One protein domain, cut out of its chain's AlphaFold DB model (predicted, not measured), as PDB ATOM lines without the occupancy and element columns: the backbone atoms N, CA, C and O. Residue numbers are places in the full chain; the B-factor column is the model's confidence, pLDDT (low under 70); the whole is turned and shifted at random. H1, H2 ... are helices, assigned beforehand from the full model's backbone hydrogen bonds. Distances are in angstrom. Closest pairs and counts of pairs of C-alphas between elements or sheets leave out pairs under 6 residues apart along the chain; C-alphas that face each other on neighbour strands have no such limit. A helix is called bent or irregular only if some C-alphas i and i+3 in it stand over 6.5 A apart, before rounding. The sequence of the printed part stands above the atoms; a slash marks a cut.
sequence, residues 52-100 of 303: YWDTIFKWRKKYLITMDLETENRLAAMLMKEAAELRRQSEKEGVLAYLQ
ATOM      1  N   TYR A  52      17.016  36.309 -34.861       45.62
ATOM      2  CA  TYR A  52      16.988  35.288 -33.806       45.62
ATOM      3  C   TYR A  52      16.611  33.898 -34.348       45.62
ATOM      4  O   TYR A  52      17.076  32.882 -33.841       45.62
ATOM      5  N   TRP A  53      15.829  33.835 -35.427       48.47
ATOM      6  CA  TRP A  53      15.426  32.567 -36.041       48.47
ATOM      7  C   TRP A  53      16.500  32.000 -36.977       48.47
ATOM      8  O   TRP A  53      16.693  30.783 -37.011       48.47
ATOM      9  N   ASP A  54      17.276  32.860 -37.643       50.47
ATOM     10  CA  ASP A  54      18.395  32.443 -38.502       50.47
ATOM     11  C   ASP A  54      19.545  31.796 -37.722       50.47
ATOM     12  O   ASP A  54      20.187  30.853 -38.197       50.47
ATOM     13  N   THR A  55      19.794  32.250 -36.492       56.34
ATOM     14  CA  THR A  55      20.806  31.643 -35.616       56.34
ATOM     15  C   THR A  55      20.362  30.276 -35.096       56.34
ATOM     16  O   THR A  55      21.182  29.356 -35.071       56.34
ATOM     17  N   ILE A  56      19.072  30.091 -34.793       56.28
ATOM     18  CA  ILE A  56      18.487  28.795 -34.405       56.28
ATOM     19  C   ILE A  56      18.534  27.793 -35.570       56.28
ATOM     20  O   ILE A  56      18.923  26.637 -35.378       56.28
ATOM     21  N   PHE A  57      18.207  28.221 -36.794       50.31
ATOM     22  CA  PHE A  57      18.251  27.348 -37.975       50.31
ATOM     23  C   PHE A  57      19.685  26.967 -38.382       50.31
ATOM     24  O   PHE A  57      19.941  25.802 -38.701       50.31
ATOM     25  N   LYS A  58      20.648  27.899 -38.297       49.97
ATOM     26  CA  LYS A  58      22.078  27.596 -38.510       49.97
ATOM     27  C   LYS A  58      22.634  26.634 -37.462       49.97
ATOM     28  O   LYS A  58      23.424  25.757 -37.810       49.97
ATOM     29  N   TRP A  59      22.203  26.750 -36.206       45.59
ATOM     30  CA  TRP A  59      22.599  25.812 -35.152       45.59
ATOM     31  C   TRP A  59      22.074  24.397 -35.415       45.59
ATOM     32  O   TRP A  59      22.815  23.423 -35.282       45.59
ATOM     33  N   ARG A  60      20.824  24.287 -35.877       49.12
ATOM     34  CA  ARG A  60      20.168  23.007 -36.182       49.12
ATOM     35  C   ARG A  60      20.789  22.271 -37.376       49.12
ATOM     36  O   ARG A  60      20.744  21.048 -37.418       49.12
ATOM     37  N   LYS A  61      21.405  22.994 -38.320       49.59
ATOM     38  CA  LYS A  61      22.085  22.410 -39.490       49.59
ATOM     39  C   LYS A  61      23.532  21.977 -39.203       49.59
ATOM     40  O   LYS A  61      24.043  21.099 -39.885       49.59
ATOM     41  N   LYS A  62      24.185  22.565 -38.190       51.16
ATOM     42  CA  LYS A  62      25.597  22.299 -37.842       51.16
ATOM     43  C   LYS A  62      25.810  21.006 -37.035       51.16
ATOM     44  O   LYS A  62      26.924  20.503 -36.999       51.16
ATOM     45  N   TYR A  63      24.759  20.462 -36.422       55.22
ATOM     46  CA  TYR A  63      24.823  19.256 -35.581       55.22
ATOM     47  C   TYR A  63      23.964  18.096 -36.099       55.22
ATOM     48  O   TYR A  63      23.541  17.244 -35.321       55.22
ATOM     49  N   LEU A  64      23.710  18.027 -37.408       56.69
ATOM     50  CA  LEU A  64      23.180  16.805 -38.002       56.69
ATOM     51  C   LEU A  64      24.352  15.842 -38.228       56.69
ATOM     52  O   LEU A  64      24.881  15.727 -39.328       56.69
ATOM     53  N   ILE A  65      24.800  15.204 -37.146       59.62
ATOM     54  CA  ILE A  65      25.593  13.980 -37.243       59.62
ATOM     55  C   ILE A  65      24.637  12.976 -37.881       59.62
ATOM     56  O   ILE A  65      23.725  12.491 -37.216       59.62
ATOM     57  N   THR A  66      24.766  12.754 -39.184       66.31
ATOM     58  CA  THR A  66      24.085  11.657 -39.869       66.31
ATOM     59  C   THR A  66      24.483  10.384 -39.137       66.31
ATOM     60  O   THR A  66      25.656  10.005 -39.167       66.31
ATOM     61  N   MET A  67      23.554   9.800 -38.378       69.81
ATOM     62  CA  MET A  67      23.797   8.500 -37.776       69.81
ATOM     63  C   MET A  67      23.990   7.506 -38.911       69.81
ATOM     64  O   MET A  67      23.393   7.631 -39.978       69.81
ATOM     65  N   ASP A  68      24.899   6.566 -38.705       84.62
ATOM     66  CA  ASP A  68      25.156   5.552 -39.706       84.62
ATOM     67  C   ASP A  68      23.890   4.703 -39.917       84.62
ATOM     68  O   ASP A  68      23.235   4.309 -38.947       84.62
ATOM     69  N   LEU A  69      23.540   4.429 -41.175       88.25
ATOM     70  CA  LEU A  69      22.289   3.760 -41.551       88.25
ATOM     71  C   LEU A  69      22.183   2.370 -40.908       88.25
ATOM     72  O   LEU A  69      21.100   1.927 -40.527       88.25
ATOM     73  N   GLU A  70      23.312   1.682 -40.737       89.44
ATOM     74  CA  GLU A  70      23.362   0.398 -40.038       89.44
ATOM     75  C   GLU A  70      22.993   0.545 -38.553       89.44
ATOM     76  O   GLU A  70      22.248  -0.269 -37.997       89.44
ATOM     77  N   THR A  71      23.437   1.632 -37.921       94.00
ATOM     78  CA  THR A  71      23.100   1.957 -36.530       94.00
ATOM     79  C   THR A  71      21.620   2.316 -36.394       94.00
ATOM     80  O   THR A  71      20.959   1.845 -35.465       94.00
ATOM     81  N   GLU A  72      21.065   3.074 -37.340       91.06
ATOM     82  CA  GLU A  72      19.633   3.390 -37.391       91.06
ATOM     83  C   GLU A  72      18.776   2.132 -37.578       91.06
ATOM     84  O   GLU A  72      17.806   1.926 -36.846       91.06
ATOM     85  N   ASN A  73      19.172   1.234 -38.481       94.00
ATOM     86  CA  ASN A  73      18.475  -0.031 -38.715       94.00
ATOM     87  C   ASN A  73      18.550  -0.965 -37.501       94.00
ATOM     88  O   ASN A  73      17.562  -1.615 -37.148       94.00
ATOM     89  N   ARG A  74      19.694  -1.007 -36.808       94.75
ATOM     90  CA  ARG A  74      19.841  -1.755 -35.554       94.75
ATOM     91  C   ARG A  74      18.933  -1.200 -34.456       94.75
ATOM     92  O   ARG A  74      18.330  -1.983 -33.717       94.75
ATOM     93  N   LEU A  75      18.816   0.124 -34.355       94.38
ATOM     94  CA  LEU A  75      17.898   0.784 -33.424       94.38
ATOM     95  C   LEU A  75      16.437   0.500 -33.790       94.38
ATOM     96  O   LEU A  75      15.660   0.117 -32.917       94.38
ATOM     97  N   ALA A  76      16.077   0.590 -35.071       94.19
ATOM     98  CA  ALA A  76      14.743   0.247 -35.554       94.19
ATOM     99  C   ALA A  76      14.383  -1.210 -35.218       94.19
ATOM    100  O   ALA A  76      13.311  -1.474 -34.676       94.19
ATOM    101  N   ALA A  77      15.297  -2.157 -35.444       95.75
ATOM    102  CA  ALA A  77      15.088  -3.561 -35.092       95.75
ATOM    103  C   ALA A  77      14.893  -3.771 -33.579       95.75
ATOM    104  O   ALA A  77      14.078  -4.599 -33.171       95.75
ATOM    105  N   MET A  78      15.622  -3.026 -32.744       94.88
ATOM    106  CA  MET A  78      15.471  -3.067 -31.286       94.88
ATOM    107  C   MET A  78      14.090  -2.557 -30.852       94.88
ATOM    108  O   MET A  78      13.396  -3.254 -30.115       94.88
ATOM    109  N   LEU A  79      13.657  -1.411 -31.387       94.00
ATOM    110  CA  LEU A  79      12.339  -0.828 -31.114       94.00
ATOM    111  C   LEU A  79      11.195  -1.755 -31.548       94.00
ATOM    112  O   LEU A  79      10.215  -1.918 -30.823       94.00
ATOM    113  N   MET A  80      11.321  -2.404 -32.708       94.75
ATOM    114  CA  MET A  80      10.303  -3.336 -33.206       94.75
ATOM    115  C   MET A  80      10.192  -4.593 -32.333       94.75
ATOM    116  O   MET A  80       9.084  -5.082 -32.105       94.75
ATOM    117  N   LYS A  81      11.315  -5.106 -31.808       94.69
ATOM    118  CA  LYS A  81      11.315  -6.225 -30.850       94.69
ATOM    119  C   LYS A  81      10.638  -5.840 -29.537       94.69
ATOM    120  O   LYS A  81       9.776  -6.579 -29.073       94.69
ATOM    121  N   GLU A  82      10.976  -4.676 -28.991       91.25
ATOM    122  CA  GLU A  82      10.393  -4.166 -27.745       91.25
ATOM    123  C   GLU A  82       8.884  -3.919 -27.887       91.25
ATOM    124  O   GLU A  82       8.096  -4.348 -27.046       91.25
ATOM    125  N   ALA A  83       8.446  -3.330 -29.003       91.25
ATOM    126  CA  ALA A  83       7.027  -3.140 -29.292       91.25
ATOM    127  C   ALA A  83       6.264  -4.474 -29.414       91.25
ATOM    128  O   ALA A  83       5.131  -4.590 -28.944       91.25
ATOM    129  N   ALA A  84       6.869  -5.496 -30.029       92.31
ATOM    130  CA  ALA A  84       6.271  -6.828 -30.113       92.31
ATOM    131  C   ALA A  84       6.178  -7.511 -28.737       92.31
ATOM    132  O   ALA A  84       5.213  -8.224 -28.455       92.31
ATOM    133  N   GLU A  85       7.158  -7.281 -27.869       91.12
ATOM    134  CA  GLU A  85       7.173  -7.802 -26.504       91.12
ATOM    135  C   GLU A  85       6.131  -7.113 -25.613       91.12
ATOM    136  O   GLU A  85       5.386  -7.799 -24.913       91.12
ATOM    137  N   LEU A  86       5.969  -5.791 -25.741       89.75
ATOM    138  CA  LEU A  86       4.886  -5.035 -25.097       89.75
ATOM    139  C   LEU A  86       3.501  -5.541 -25.515       89.75
ATOM    140  O   LEU A  86       2.616  -5.672 -24.672       89.75
ATOM    141  N   ARG A  87       3.310  -5.897 -26.794       87.94
ATOM    142  CA  ARG A  87       2.053  -6.517 -27.256       87.94
ATOM    143  C   ARG A  87       1.787  -7.846 -26.549       87.94
ATOM    144  O   ARG A  87       0.706  -8.018 -25.991       87.94
ATOM    145  N   ARG A  88       2.783  -8.736 -26.467       92.06
ATOM    146  CA  ARG A  88       2.667 -10.013 -25.732       92.06
ATOM    147  C   ARG A  88       2.414  -9.832 -24.236       92.06
ATOM    148  O   ARG A  88       1.721 -10.644 -23.629       92.06
ATOM    149  N   GLN A  89       2.989  -8.803 -23.622       88.12
ATOM    150  CA  GLN A  89       2.722  -8.468 -22.221       88.12
ATOM    151  C   GLN A  89       1.301  -7.934 -22.051       88.12
ATOM    152  O   GLN A  89       0.615  -8.329 -21.114       88.12
ATOM    153  N   SER A  90       0.817  -7.120 -22.991       88.00
ATOM    154  CA  SER A  90      -0.550  -6.600 -22.954       88.00
ATOM    155  C   SER A  90      -1.622  -7.675 -23.126       88.00
ATOM    156  O   SER A  90      -2.700  -7.551 -22.559       88.00
ATOM    157  N   GLU A  91      -1.325  -8.766 -23.831       89.81
ATOM    158  CA  GLU A  91      -2.219  -9.931 -23.895       89.81
ATOM    159  C   GLU A  91      -2.370 -10.618 -22.526       89.81
ATOM    160  O   GLU A  91      -3.406 -11.217 -22.249       89.81
ATOM    161  N   LYS A  92      -1.357 -10.515 -21.653       90.19
ATOM    162  CA  LYS A  92      -1.339 -11.136 -20.317       90.19
ATOM    163  C   LYS A  92      -1.837 -10.202 -19.213       90.19
ATOM    164  O   LYS A  92      -2.604 -10.618 -18.355       90.19
ATOM    165  N   GLU A  93      -1.369  -8.957 -19.215       86.94
ATOM    166  CA  GLU A  93      -1.588  -7.959 -18.156       86.94
ATOM    167  C   GLU A  93      -2.613  -6.883 -18.555       86.94
ATOM    168  O   GLU A  93      -2.977  -6.016 -17.755       86.94
ATOM    169  N   GLY A  94      -3.097  -6.922 -19.798       87.56
ATOM    170  CA  GLY A  94      -4.032  -5.947 -20.340       87.56
ATOM    171  C   GLY A  94      -3.397  -4.572 -20.546       87.56
ATOM    172  O   GLY A  94      -2.217  -4.421 -20.866       87.56
ATOM    173  N   VAL A  95      -4.202  -3.528 -20.339       85.31
ATOM    174  CA  VAL A  95      -3.811  -2.121 -20.543       85.31
ATOM    175  C   VAL A  95      -2.654  -1.690 -19.626       85.31
ATOM    176  O   VAL A  95      -1.919  -0.760 -19.957       85.31
ATOM    177  N   LEU A  96      -2.445  -2.385 -18.501       84.69
ATOM    178  CA  LEU A  96      -1.389  -2.071 -17.535       84.69
ATOM    179  C   LEU A  96       0.015  -2.137 -18.150       84.69
ATOM    180  O   LEU A  96       0.855  -1.307 -17.799       84.69
ATOM    181  N   ALA A  97       0.236  -3.029 -19.120       84.81
ATOM    182  CA  ALA A  97       1.512  -3.155 -19.821       84.81
ATOM    183  C   ALA A  97       1.914  -1.857 -20.553       84.81
ATOM    184  O   ALA A  97       3.086  -1.495 -20.577       84.81
ATOM    185  N   TYR A  98       0.949  -1.101 -21.092       82.31
ATOM    186  CA  TYR A  98       1.214   0.173 -21.781       82.31
ATOM    187  C   TYR A  98       1.380   1.359 -20.823       82.31
ATOM    188  O   TYR A  98       2.005   2.361 -21.171       82.31
ATOM    189  N   LEU A  99       0.811   1.269 -19.618       85.50
ATOM    190  CA  LEU A  99       0.922   2.306 -18.588       85.50
ATOM    191  C   LEU A  99       2.212   2.177 -17.769       85.50
ATOM    192  O   LEU A  99       2.608   3.128 -17.082       85.50
ATOM    193  N   GLN A 100       2.869   1.017 -17.832       81.00
ATOM    194  CA  GLN A 100       4.130   0.781 -17.154       81.00
ATOM    195  C   GLN A 100       5.220   1.646 -17.792       81.00
ATOM    196  O   GLN A 100       5.713   1.393 -18.888       81.00
TER     197      GLN A 100
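Overview. This is residues 52 to 100 of the 303 residues of the protein "uncharacterized protein LOC101509432 isoform X1" of Cicer arietinum (UniProt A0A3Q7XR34). Picture a wide, flat V: H1 and the link after it, residues 63 to 68, make one arm, the long helix H2 makes the other, and the corner lies where the link runs into H2. At the far end of H2 the printed part folds back in a small hook, where the short helix H3 packs on residues 86 to 90 of H2, while H1 touches no helix and the space between the two arms is empty. The printed part has 49 residues, with three named helices in the order H1, H2, H3 and no named strand; its class is all helix. It is extended, with a radius of gyration of the C-alphas of 18.3 A, and its C-alphas span 51 by 29 by 9 A along their three main axes.

Along the chain. Find C-alpha 52 at (16.988, 35.288, -33.806), where the printed part and helix H1 begin together. H1 holds residues 52 to 62, Tyr 52 to Lys 62, and from its first to its last C-alpha it measures 16.1 A. Read down the y column here: it falls from 35.288 at C-alpha 52 to 22.299 at C-alpha 62. Residues 63 to 68 follow as a link, and the y values fall further along it, to 5.552 at C-alpha 68. Next look for C-alpha 69 at (22.289, 3.760, -41.551), where helix H2 begins. H2 is the longest helix, with 25 residues, Leu 69 to Glu 93, and it runs 35.4 A from first to last C-alpha, ending at C-alpha 93 at (-1.588, -7.959, -18.156). After Gly 94 and Val 95 comes H3, four residues, Leu 96 to Leu 99, with 5.1 A from first to last C-alpha. Its last C-alpha, 99, is at (0.922, 2.306, -18.588), and Gln 100 ends the printed part. No helix is bent or irregular.

Arrangement. Start with H1, and you will find that it is apart from H2, although H2 is the next helix along the chain. H1 is apart from H3 as well. Look next at residues 52 to 84, of which 52 to 62 belong to H1 and 69 to 84 belong to H2: this whole stretch stands free, with no C-alpha 8 or more residues away along the chain within 10 A. The one pair of helices that touch is H2 and H3, with 6 pairs of C-alphas within 8 A, and H2 touches H3 with residues 86 to 90 alone. Compare the C-alphas of Ser 90 and Ala 97 to see it: they are the closest of the two helices, 5.1 A apart. The centres of H2 and H3 are 15.1 A apart. In the backbone, 6 of 7 O i to N i+4 pairs in H1 and 20 of 21 in H2 are within hydrogen-bond range; H3 is too short for such a pair, but its one O i to N i+3 pair, O of Leu 96 and N of Leu 99, is within range.

Size, cuts and confidence. The two C-alphas farthest apart are those of Tyr 52 and Lys 92, at 51.7 A, and from the first to the last printed C-alpha, Tyr 52 to Gln 100, the distance is 40.4 A. The printed part has no cut. The link from H1 to H2, with 6 residues, is short, and the link from H2 to H3, with 2 residues, is tight; no link is long. Check the B-factor column for the model's confidence: the mean pLDDT of the printed part is 78.1, and residues 52 to 67 are under 70. The mean pLDDT is 50 in H1, 92 in H2 and 84 in H3.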